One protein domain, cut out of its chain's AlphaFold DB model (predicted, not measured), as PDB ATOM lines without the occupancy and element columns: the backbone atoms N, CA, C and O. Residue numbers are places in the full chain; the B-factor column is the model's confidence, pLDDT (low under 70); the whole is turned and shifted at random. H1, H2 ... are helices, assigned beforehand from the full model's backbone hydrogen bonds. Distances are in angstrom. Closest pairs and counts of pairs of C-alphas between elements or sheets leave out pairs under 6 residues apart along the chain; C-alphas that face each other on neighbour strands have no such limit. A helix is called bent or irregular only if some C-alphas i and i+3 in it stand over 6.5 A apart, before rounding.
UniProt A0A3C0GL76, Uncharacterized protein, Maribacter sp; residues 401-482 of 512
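What this domain is: This is residues 401 to 482 of the 512 residues of an uncharacterized protein of Maribacter sp (UniProt A0A3C0GL76). Look first for H3, the longest helix, at one side of a small helical body; H2 and H5 run side by side in opposite directions, and H5 crosses close by H3. Three short helices complete it: H1 beside residues 439 to 442 of H3, H4 near the end of H3 at Met 448, and H6 after H5, near the end of the printed part. The printed part has 82 residues with six named helices, H1 to H6 in chain order, and no named strand: all helix. It is compact, with a radius of gyration of the C-alphas of 12.5 A, and spans 38 by 27 by 21 A.

How they stand to each other: Start at H3, residues 435 to 450. H1, residues 406 to 409, only just touches it, with 3 pairs of C-alphas within 8 A; on H3 residues 439 to 442 alone take part, and the closest C-alphas, Val 408 and Val 439, are 6.9 A apart. H4, residues 457 to 462, is close but not clearly touching H3, at a steep tilt of 58 degrees, the closest C-alphas being Met 448 and Pro 458, 5.1 A. H5, residues 467 to 476, is close but not clearly touching H3, with C-alphas 445 and 473 closest at 7.1 A; they are about perpendicular at 70.3 degrees, only just beyond steep. H2, residues 414 to 427, touches H5, opposite ways at a shallow tilt of 31 degrees, with C-alphas Ile 420 and Leu 472 closest at 6.4 A. H2 and H3 are only just apart, closest 8.1 A. H6, residues 478 to 481, is close but not clearly touching H5, C-alphas 474 and 481 being closest at 6.5 A. In H3, H4 and H5 every O i to N i+4 pair is within hydrogen-bond range, in H2 8 of 10; H1 and H6 are too short for such a pair.

Where its parts are: Find C-alpha 435 at (194.629, 253.912, 144.463); from there H3 runs 22.8 A to C-alpha 450. H2 covers 20.1 A and is irregular: C-alphas 415 and 418 are 7.4 A apart. H5 covers 14.3 A. H1 begins at C-alpha 406, (191.289, 246.700, 139.036), and H6 ends at C-alpha 481, (213.706, 237.002, 132.994).

The domain as a whole: The C-alphas farthest apart, Lys 401 and Met 454, are 39.3 A apart. The printed part has no cut, and no link is long. Confidence is under 70 at residues 401 to 414, 429 to 433 and 436 to 437; the mean pLDDT of the printed part is 75.3.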
ATOM      1  N   LYS A 401     189.111 245.562 153.554       49.03
ATOM      2  CA  LYS A 401     189.681 246.926 153.567       49.03
ATOM      3  C   LYS A 401     190.759 247.228 152.529       49.03
ATOM      4  O   LYS A 401     191.029 248.413 152.314       49.03
ATOM      5  N   VAL A 402     191.301 246.259 151.789       50.34
ATOM      6  CA  VAL A 402     192.397 246.551 150.844       50.34
ATOM      7  C   VAL A 402     191.992 246.309 149.389       50.34
ATOM      8  O   VAL A 402     192.170 245.231 148.833       50.34
ATOM      9  N   GLN A 403     191.440 247.343 148.746       58.97
ATOM     10  CA  GLN A 403     191.190 247.326 147.301       58.97
ATOM     11  C   GLN A 403     192.510 247.544 146.548       58.97
ATOM     12  O   GLN A 403     193.233 248.500 146.825       58.97
ATOM     13  N   VAL A 404     192.798 246.665 145.587       61.78
ATOM     14  CA  VAL A 404     193.861 246.832 144.584       61.78
ATOM     15  C   VAL A 404     193.223 247.374 143.309       61.78
ATOM     16  O   VAL A 404     192.155 246.903 142.916       61.78
ATOM     17  N   ALA A 405     193.864 248.343 142.650       65.50
ATOM     18  CA  ALA A 405     193.341 248.932 141.419       65.50
ATOM     19  C   ALA A 405     193.031 247.865 140.344       65.50
ATOM     20  O   ALA A 405     193.914 247.164 139.850       65.50
ATOM     21  N   GLU A 406     191.765 247.761 139.935       65.00
ATOM     22  CA  GLU A 406     191.289 246.700 139.036       65.00
ATOM     23  C   GLU A 406     191.968 246.738 137.653       65.00
ATOM     24  O   GLU A 406     192.278 245.696 137.073       65.00
ATOM     25  N   LYS A 407     192.308 247.941 137.170       67.12
ATOM     26  CA  LYS A 407     193.057 248.156 135.917       67.12
ATOM     27  C   LYS A 407     194.406 247.434 135.888       67.12
ATOM     28  O   LYS A 407     194.839 246.998 134.823       67.12
ATOM     29  N   VAL A 408     195.057 247.301 137.042       63.84
ATOM     30  CA  VAL A 408     196.343 246.605 137.179       63.84
ATOM     31  C   VAL A 408     196.151 245.097 137.019       63.84
ATOM     32  O   VAL A 408     196.927 244.422 136.347       63.84
ATOM     33  N   LEU A 409     195.068 244.563 137.582       65.12
ATOM     34  CA  LEU A 409     194.778 243.130 137.601       65.12
ATOM     35  C   LEU A 409     194.296 242.599 136.247       65.12
ATOM     36  O   LEU A 409     194.576 241.449 135.908       65.12
ATOM     37  N   GLN A 410     193.631 243.437 135.448       67.69
ATOM     38  CA  GLN A 410     193.151 243.078 134.108       67.69
ATOM     39  C   GLN A 410     194.281 242.775 133.110       67.69
ATOM     40  O   GLN A 410     194.066 242.037 132.150       67.69
ATOM     41  N   GLN A 411     195.490 243.302 133.328       62.47
ATOM     42  CA  GLN A 411     196.636 243.095 132.430       62.47
ATOM     43  C   GLN A 411     197.385 241.779 132.703       62.47
ATOM     44  O   GLN A 411     198.299 241.410 131.967       62.47
ATOM     45  N   ILE A 412     196.994 241.052 133.752       67.56
ATOM     46  CA  ILE A 412     197.747 239.930 134.307       67.56
ATOM     47  C   ILE A 412     196.992 238.615 134.065       67.56
ATOM     48  O   ILE A 412     195.778 238.550 134.284       67.56
ATOM     49  N   PRO A 413     197.685 237.517 133.699       65.06
ATOM     50  CA  PRO A 413     197.072 236.195 133.640       65.06
ATOM     51  C   PRO A 413     196.458 235.802 134.994       65.06
ATOM     52  O   PRO A 413     197.145 235.837 136.014       65.06
ATOM     53  N   MET A 414     195.203 235.334 134.998       66.69
ATOM     54  CA  MET A 414     194.438 234.951 136.206       66.69
ATOM     55  C   MET A 414     195.239 234.112 137.218       66.69
ATOM     56  O   MET A 414     195.145 234.326 138.420       66.69
ATOM     57  N   LYS A 415     196.101 233.207 136.731       71.56
ATOM     58  CA  LYS A 415     196.946 232.323 137.556       71.56
ATOM     59  C   LYS A 415     197.878 233.065 138.524       71.56
ATOM     60  O   LYS A 415     198.261 232.499 139.543       71.56
ATOM     61  N   ASN A 416     198.246 234.307 138.210       74.00
ATOM     62  CA  ASN A 416     199.172 235.110 139.008       74.00
ATOM     63  C   ASN A 416     198.475 236.241 139.778       74.00
ATOM     64  O   ASN A 416     199.127 236.891 140.592       74.00
ATOM     65  N   GLN A 417     197.174 236.473 139.564       73.44
ATOM     66  CA  GLN A 417     196.473 237.620 140.147       73.44
ATOM     67  C   GLN A 417     196.498 237.609 141.678       73.44
ATOM     68  O   GLN A 417     196.788 238.637 142.273       73.44
ATOM     69  N   LEU A 418     196.284 236.460 142.326       73.12
ATOM     70  CA  LEU A 418     196.342 236.338 143.790       73.12
ATOM     71  C   LEU A 418     197.726 236.663 144.364       73.12
ATOM     72  O   LEU A 418     197.842 237.415 145.330       73.12
ATOM     73  N   LYS A 419     198.783 236.120 143.752       78.50
ATOM     74  CA  LYS A 419     200.166 236.383 144.177       78.50
ATOM     75  C   LYS A 419     200.513 237.858 144.016       78.50
ATOM     76  O   LYS A 419     201.073 238.454 144.926       78.50
ATOM     77  N   ILE A 420     200.125 238.445 142.887       79.69
ATOM     78  CA  ILE A 420     200.380 239.853 142.602       79.69
ATOM     79  C   ILE A 420     199.554 240.759 143.518       79.69
ATOM     80  O   ILE A 420     200.115 241.703 144.051       79.69
ATOM     81  N   ARG A 421     198.285 240.448 143.815       75.94
ATOM     82  CA  ARG A 421     197.495 241.192 144.814       75.94
ATOM     83  C   ARG A 421     198.194 241.223 146.171       75.94
ATOM     84  O   ARG A 421     198.373 242.302 146.718       75.94
ATOM     85  N   LYS A 422     198.647 240.071 146.677       79.88
ATOM     86  CA  LYS A 422     199.370 239.997 147.959       79.88
ATOM     87  C   LYS A 422     200.656 240.827 147.946       79.88
ATOM     88  O   LYS A 422     200.926 241.538 148.906       79.88
ATOM     89  N   LEU A 423     201.413 240.777 146.850       81.19
ATOM     90  CA  LEU A 423     202.622 241.590 146.683       81.19
ATOM     91  C   LEU A 423     202.311 243.085 146.627       81.19
ATOM     92  O   LEU A 423     202.987 243.859 147.288       81.19
ATOM     93  N   ILE A 424     201.267 243.493 145.904       77.69
ATOM     94  CA  ILE A 424     200.858 244.899 145.814       77.69
ATOM     95  C   ILE A 424     200.481 245.437 147.187       77.69
ATOM     96  O   ILE A 424     200.931 246.513 147.552       77.69
ATOM     97  N   VAL A 425     199.695 244.685 147.957       76.81
ATOM     98  CA  VAL A 425     199.301 245.096 149.311       76.81
ATOM     99  C   VAL A 425     200.511 245.210 150.240       76.81
ATOM    100  O   VAL A 425     200.537 246.088 151.097       76.81
ATOM    101  N   LYS A 426     201.521 244.353 150.050       78.69
ATOM    102  CA  LYS A 426     202.761 244.367 150.832       78.69
ATOM    103  C   LYS A 426     203.694 245.527 150.456       78.69
ATOM    104  O   LYS A 426     204.303 246.108 151.343       78.69
ATOM    105  N   ILE A 427     203.808 245.853 149.166       76.50
ATOM    106  CA  ILE A 427     204.694 246.914 148.652       76.50
ATOM    107  C   ILE A 427     204.048 248.297 148.814       76.50
ATOM    108  O   ILE A 427     204.713 249.254 149.188       76.50
ATOM    109  N   LEU A 428     202.749 248.401 148.528       75.12
ATOM    110  CA  LEU A 428     201.968 249.635 148.570       75.12
ATOM    111  C   LEU A 428     200.764 249.451 149.503       75.12
ATOM    112  O   LEU A 428     199.633 249.255 149.030       75.12
ATOM    113  N   PRO A 429     200.978 249.506 150.830       66.69
ATOM    114  CA  PRO A 429     199.890 249.417 151.788       66.69
ATOM    115  C   PRO A 429     198.915 250.584 151.584       66.69
ATOM    116  O   PRO A 429     199.294 251.755 151.549       66.69
ATOM    117  N   ARG A 430     197.621 250.272 151.472       59.00
ATOM    118  CA  ARG A 430     196.550 251.246 151.174       59.00
ATOM    119  C   ARG A 430     196.396 252.348 152.234       59.00
ATOM    120  O   ARG A 430     195.781 253.373 151.964       59.00
ATOM    121  N   ASN A 431     196.955 252.141 153.424       58.31
ATOM    122  CA  ASN A 431     196.953 253.122 154.509       58.31
ATOM    123  C   ASN A 431     197.919 254.289 154.235       58.31
ATOM    124  O   ASN A 431     197.746 255.366 154.797       58.31
ATOM    125  N   GLU A 432     198.917 254.077 153.373       59.16
ATOM    126  CA  GLU A 432     199.974 255.047 153.062       59.16
ATOM    127  C   GLU A 432     199.893 255.560 151.617       59.16
ATOM    128  O   GLU A 432     200.370 256.656 151.325       59.16
ATOM    129  N   TYR A 433     199.261 254.794 150.723       64.31
ATOM    130  CA  TYR A 433     199.224 255.063 149.285       64.31
ATOM    131  C   TYR A 433     197.798 255.066 148.734       64.31
ATOM    132  O   TYR A 433     196.980 254.196 149.046       64.31
ATOM    133  N   THR A 434     197.502 256.030 147.861       73.00
ATOM    134  CA  THR A 434     196.206 256.112 147.184       73.00
ATOM    135  C   THR A 434     196.088 255.062 146.072       73.00
ATOM    136  O   THR A 434     197.076 254.530 145.564       73.00
ATOM    137  N   LEU A 435     194.857 254.777 145.631       70.12
ATOM    138  CA  LEU A 435     194.629 253.912 144.463       70.12
ATOM    139  C   LEU A 435     195.279 254.473 143.187       70.12
ATOM    140  O   LEU A 435     195.657 253.700 142.310       70.12
ATOM    141  N   GLN A 436     195.417 255.797 143.086       69.44
ATOM    142  CA  GLN A 436     196.100 256.429 141.962       69.44
ATOM    143  C   GLN A 436     197.613 256.206 142.036       69.44
ATOM    144  O   GLN A 436     198.215 255.902 141.014       69.44
ATOM    145  N   ASP A 437     198.206 256.244 143.233       69.38
ATOM    146  CA  ASP A 437     199.629 255.930 143.422       69.38
ATOM    147  C   ASP A 437     199.943 254.480 143.028       69.38
ATOM    148  O   ASP A 437     200.992 254.209 142.448       69.38
ATOM    149  N   GLN A 438     199.011 253.548 143.269       70.12
ATOM    150  CA  GLN A 438     199.132 252.184 142.751       70.12
ATOM    151  C   GLN A 438     199.134 252.169 141.218       70.12
ATOM    152  O   GLN A 438     199.981 251.520 140.619       70.12
ATOM    153  N   VAL A 439     198.216 252.878 140.556       74.56
ATOM    154  CA  VAL A 439     198.181 252.924 139.083       74.56
ATOM    155  C   VAL A 439     199.471 253.522 138.521       74.56
ATOM    156  O   VAL A 439     200.077 252.918 137.637       74.56
ATOM    157  N   ASP A 440     199.923 254.646 139.073       74.50
ATOM    158  CA  ASP A 440     201.136 255.344 138.646       74.50
ATOM    159  C   ASP A 440     202.390 254.472 138.852       74.50
ATOM    160  O   ASP A 440     203.226 254.371 137.954       74.50
ATOM    161  N   TYR A 441     202.495 253.759 139.980       80.75
ATOM    162  CA  TYR A 441     203.584 252.804 140.217       80.75
ATOM    163  C   TYR A 441     203.632 251.715 139.136       80.75
ATOM    164  O   TYR A 441     204.698 251.374 138.626       80.75
ATOM    165  N   PHE A 442     202.476 251.190 138.730       78.25
ATOM    166  CA  PHE A 442     202.408 250.178 137.676       78.25
ATOM    167  C   PHE A 442     202.692 250.734 136.279       78.25
ATOM    168  O   PHE A 442     203.261 250.017 135.452       78.25
ATOM    169  N   GLU A 443     202.338 251.989 136.004       79.12
ATOM    170  CA  GLU A 443     202.738 252.675 134.773       79.12
ATOM    171  C   GLU A 443     204.261 252.863 134.707       79.12
ATOM    172  O   GLU A 443     204.858 252.587 133.665       79.12
ATOM    173  N   ASP A 444     204.907 253.200 135.826       80.44
ATOM    174  CA  ASP A 444     206.369 253.291 135.927       80.44
ATOM    175  C   ASP A 444     207.048 251.923 135.731       80.44
ATOM    176  O   ASP A 444     208.054 251.811 135.018       80.44
ATOM    177  N   LEU A 445     206.498 250.854 136.328       82.81
ATOM    178  CA  LEU A 445     206.973 249.487 136.083       82.81
ATOM    179  C   LEU A 445     206.799 249.100 134.608       82.81
ATOM    180  O   LEU A 445     207.661 248.436 134.035       82.81
ATOM    181  N   LYS A 446     205.713 249.538 133.967       85.00
ATOM    182  CA  LYS A 446     205.476 249.303 132.542       85.00
ATOM    183  C   LYS A 446     206.460 250.028 131.648       85.00
ATOM    184  O   LYS A 446     207.057 249.394 130.781       85.00
ATOM    185  N   GLU A 447     206.713 251.305 131.904       82.88
ATOM    186  CA  GLU A 447     207.731 252.057 131.176       82.88
ATOM    187  C   GLU A 447     209.120 251.414 131.336       82.88
ATOM    188  O   GLU A 447     209.904 251.375 130.384       82.88
ATOM    189  N   MET A 448     209.427 250.855 132.513       82.88
ATOM    190  CA  MET A 448     210.658 250.089 132.720       82.88
ATOM    191  C   MET A 448     210.707 248.785 131.929       82.88
ATOM    192  O   MET A 448     211.749 248.492 131.342       82.88
ATOM    193  N   GLY A 449     209.621 248.011 131.917       83.81
ATOM    194  CA  GLY A 449     209.531 246.768 131.152       83.81
ATOM    195  C   GLY A 449     209.680 247.012 129.649       83.81
ATOM    196  O   GLY A 449     210.484 246.352 128.989       83.81
ATOM    197  N   ASP A 450     208.989 248.027 129.127       81.56
ATOM    198  CA  ASP A 450     209.018 248.393 127.708       81.56
ATOM    199  C   ASP A 450     210.406 248.899 127.269       81.56
ATOM    200  O   ASP A 450     210.869 248.599 126.165       81.56
ATOM    201  N   ASN A 451     211.117 249.615 128.149       83.12
ATOM    202  CA  ASN A 451     212.445 250.168 127.865       83.12
ATOM    203  C   ASN A 451     213.614 249.279 128.314       83.12
ATOM    204  O   ASN A 451     214.772 249.711 128.219       83.12
ATOM    205  N   TRP A 452     213.344 248.063 128.797       84.00
ATOM    206  CA  TRP A 452     214.341 247.196 129.431       84.00
ATOM    207  C   TRP A 452     215.580 246.961 128.561       84.00
ATOM    208  O   TRP A 452     216.717 247.087 129.022       84.00
ATOM    209  N   ASP A 453     215.361 246.685 127.275       76.81
ATOM    210  CA  ASP A 453     216.432 246.437 126.307       76.81
ATOM    211  C   ASP A 453     217.007 247.727 125.707       76.81
ATOM    212  O   ASP A 453     218.148 247.735 125.245       76.81
ATOM    213  N   MET A 454     216.253 248.830 125.759       74.50
ATOM    214  CA  MET A 454     216.589 250.096 125.096       74.50
ATOM    215  C   MET A 454     217.610 250.931 125.872       74.50
ATOM    216  O   MET A 454     218.314 251.752 125.284       74.50
ATOM    217  N   SER A 455     217.718 250.752 127.193       75.19
ATOM    218  CA  SER A 455     218.693 251.490 128.002       75.19
ATOM    219  C   SER A 455     219.170 250.714 129.235       75.19
ATOM    220  O   SER A 455     218.643 249.662 129.597       75.19
ATOM    221  N   ALA A 456     220.222 251.213 129.891       75.50
ATOM    222  CA  ALA A 456     220.710 250.657 131.157       75.50
ATOM    223  C   ALA A 456     219.898 251.141 132.376       75.50
ATOM    224  O   ALA A 456     220.019 250.574 133.458       75.50
ATOM    225  N   VAL A 457     219.079 252.185 132.210       75.56
ATOM    226  CA  VAL A 457     218.361 252.849 133.307       75.56
ATOM    227  C   VAL A 457     217.332 251.925 133.983       75.56
ATOM    228  O   VAL A 457     217.339 251.883 135.213       75.56
ATOM    229  N   PRO A 458     216.512 251.135 133.257       83.31
ATOM    230  CA  PRO A 458     215.601 250.164 133.867       83.31
ATOM    231  C   PRO A 458     216.319 249.100 134.699       83.31
ATOM    232  O   PRO A 458     215.904 248.817 135.816       83.31
ATOM    233  N   ARG A 459     217.456 248.589 134.212       82.25
ATOM    234  CA  ARG A 459     218.284 247.609 134.936       82.25
ATOM    235  C   ARG A 459     218.839 248.183 136.239       82.25
ATOM    236  O   ARG A 459     218.692 247.579 137.290       82.25
ATOM    237  N   GLN A 460     219.375 249.403 136.192       80.06
ATOM    238  CA  GLN A 460     219.873 250.095 137.386       80.06
ATOM    239  C   GLN A 460     218.778 250.439 138.405       80.06
ATOM    240  O   GLN A 460     219.080 250.618 139.586       80.06
ATOM    241  N   ARG A 461     217.528 250.625 137.959       80.19
ATOM    242  CA  ARG A 461     216.377 250.802 138.854       80.19
ATOM    243  C   ARG A 461     215.967 249.469 139.473       80.19
ATOM    244  O   ARG A 461     215.840 249.414 140.687       80.19
ATOM    245  N   TYR A 462     215.879 248.411 138.671       85.12
ATOM    246  CA  TYR A 462     215.588 247.057 139.139       85.12
ATOM    247  C   TYR A 462     216.629 246.539 140.145       85.12
ATOM    248  O   TYR A 462     216.265 245.906 141.128       85.12
ATOM    249  N   ASP A 463     217.913 246.870 139.994       81.75
ATOM    250  CA  ASP A 463     218.939 246.488 140.979       81.75
ATOM    251  C   ASP A 463     218.656 247.051 142.384       81.75
ATOM    252  O   ASP A 463     219.017 246.429 143.385       81.75
ATOM    253  N   LYS A 464     217.985 248.209 142.451       83.00
ATOM    254  CA  LYS A 464     217.620 248.910 143.691       83.00
ATOM    255  C   LYS A 464     216.284 248.465 144.277       83.00
ATOM    256  O   LYS A 464     215.941 248.961 145.342       83.00
ATOM    257  N   PHE A 465     215.546 247.604 143.582       85.88
ATOM    258  CA  PHE A 465     214.295 247.054 144.083       85.88
ATOM    259  C   PHE A 465     214.541 246.091 145.238       85.88
ATOM    260  O   PHE A 465     215.509 245.312 145.225       85.88
ATOM    261  N   ASP A 466     213.619 246.125 146.190       83.38
ATOM    262  CA  ASP A 466     213.543 245.132 147.254       83.38
ATOM    263  C   ASP A 466     213.068 243.780 146.689       83.38
ATOM    264  O   ASP A 466     212.589 243.684 145.555       83.38
ATOM    265  N   GLU A 467     213.233 242.695 147.449       82.75
ATOM    266  CA  GLU A 467     212.947 241.334 146.958       82.75
ATOM    267  C   GLU A 467     211.498 241.168 146.475       82.75
ATOM    268  O   GLU A 467     211.260 240.567 145.425       82.75
ATOM    269  N   ASP A 468     210.537 241.759 147.191       80.19
ATOM    270  CA  ASP A 468     209.122 241.719 146.817       80.19
ATOM    271  C   ASP A 468     208.842 242.518 145.531       80.19
ATOM    272  O   ASP A 468     208.065 242.075 144.682       80.19
ATOM    273  N   GLU A 469     209.503 243.665 145.344       82.19
ATOM    274  CA  GLU A 469     209.386 244.495 144.137       82.19
ATOM    275  C   GLU A 469     210.000 243.806 142.914       82.19
ATOM    276  O   GLU A 469     209.424 243.834 141.822       82.19
ATOM    277  N   LYS A 470     211.140 243.127 143.093       86.25
ATOM    278  CA  LYS A 470     211.757 242.301 142.045       86.25
ATOM    279  C   LYS A 470     210.831 241.171 141.632       86.25
ATOM    280  O   LYS A 470     210.601 240.978 140.439       86.25
ATOM    281  N   LEU A 471     210.248 240.475 142.606       84.69
ATOM    282  CA  LEU A 471     209.341 239.363 142.351       84.69
ATOM    283  C   LEU A 471     208.042 239.832 141.679       84.69
ATOM    284  O   LEU A 471     207.548 239.173 140.763       84.69
ATOM    285  N   LEU A 472     207.517 241.000 142.062       85.81
ATOM    286  CA  LEU A 472     206.403 241.637 141.363       85.81
ATOM    287  C   LEU A 472     206.771 241.951 139.904       85.81
ATOM    288  O   LEU A 472     206.028 241.589 138.992       85.81
ATOM    289  N   PHE A 473     207.926 242.575 139.666       85.44
ATOM    290  CA  PHE A 473     208.377 242.943 138.322       85.44
ATOM    291  C   PHE A 473     208.604 241.720 137.418       85.44
ATOM    292  O   PHE A 473     208.180 241.714 136.261       85.44
ATOM    293  N   GLU A 474     209.198 240.651 137.948       85.81
ATOM    294  CA  GLU A 474     209.399 239.383 137.235       85.81
ATOM    295  C   GLU A 474     208.081 238.705 136.852       85.81
ATOM    296  O   GLU A 474     207.956 238.157 135.752       85.81
ATOM    297  N   LEU A 475     207.079 238.756 137.735       83.50
ATOM    298  CA  LEU A 475     205.755 238.196 137.468       83.50
ATOM    299  C   LEU A 475     204.977 238.990 136.411       83.50
ATOM    300  O   LEU A 475     204.192 238.392 135.669       83.50
ATOM    301  N   LEU A 476     205.183 240.308 136.344       82.88
ATOM    302  CA  LEU A 476     204.562 241.187 135.349       82.88
ATOM    303  C   LEU A 476     205.238 241.079 133.981       82.88
ATOM    304  O   LEU A 476     204.552 241.045 132.959       82.88
ATOM    305  N   TYR A 477     206.568 240.958 133.954       82.56
ATOM    306  CA  TYR A 477     207.364 240.910 132.725       82.56
ATOM    307  C   TYR A 477     208.196 239.625 132.618       82.56
ATOM    308  O   TYR A 477     209.421 239.677 132.467       82.56
ATOM    309  N   PRO A 478     207.560 238.438 132.595       78.31
ATOM    310  CA  PRO A 478     208.281 237.166 132.559       78.31
ATOM    311  C   PRO A 478     209.130 237.014 131.292       78.31
ATOM    312  O   PRO A 478     210.154 236.337 131.308       78.31
ATOM    313  N   ALA A 479     208.745 237.682 130.199       76.88
ATOM    314  CA  ALA A 479     209.493 237.705 128.944       76.88
ATOM    315  C   ALA A 479     210.899 238.315 129.068       76.88
ATOM    316  O   ALA A 479     211.702 238.125 128.163       76.88
ATOM    317  N   ILE A 480     211.199 239.027 130.155       80.25
ATOM    318  CA  ILE A 480     212.518 239.604 130.414       80.25
ATOM    319  C   ILE A 480     213.435 238.600 131.128       80.25
ATOM    320  O   ILE A 480     214.616 238.519 130.798       80.25
ATOM    321  N   PHE A 481     212.902 237.800 132.055       79.00
ATOM    322  CA  PHE A 481     213.706 237.002 132.994       79.00
ATOM    323  C   PHE A 481     213.648 235.492 132.738       79.00
ATOM    324  O   PHE A 481     214.644 234.790 132.917       79.00
ATOM    325  N   ASP A 482     212.512 234.967 132.277       75.81
ATOM    326  CA  ASP A 482     212.352 233.536 132.040       75.81
ATOM    327  C   ASP A 482     212.766 233.175 130.607       75.81
ATOM    328  O   ASP A 482     212.145 233.591 129.629       75.81
TER     329      ASP A 482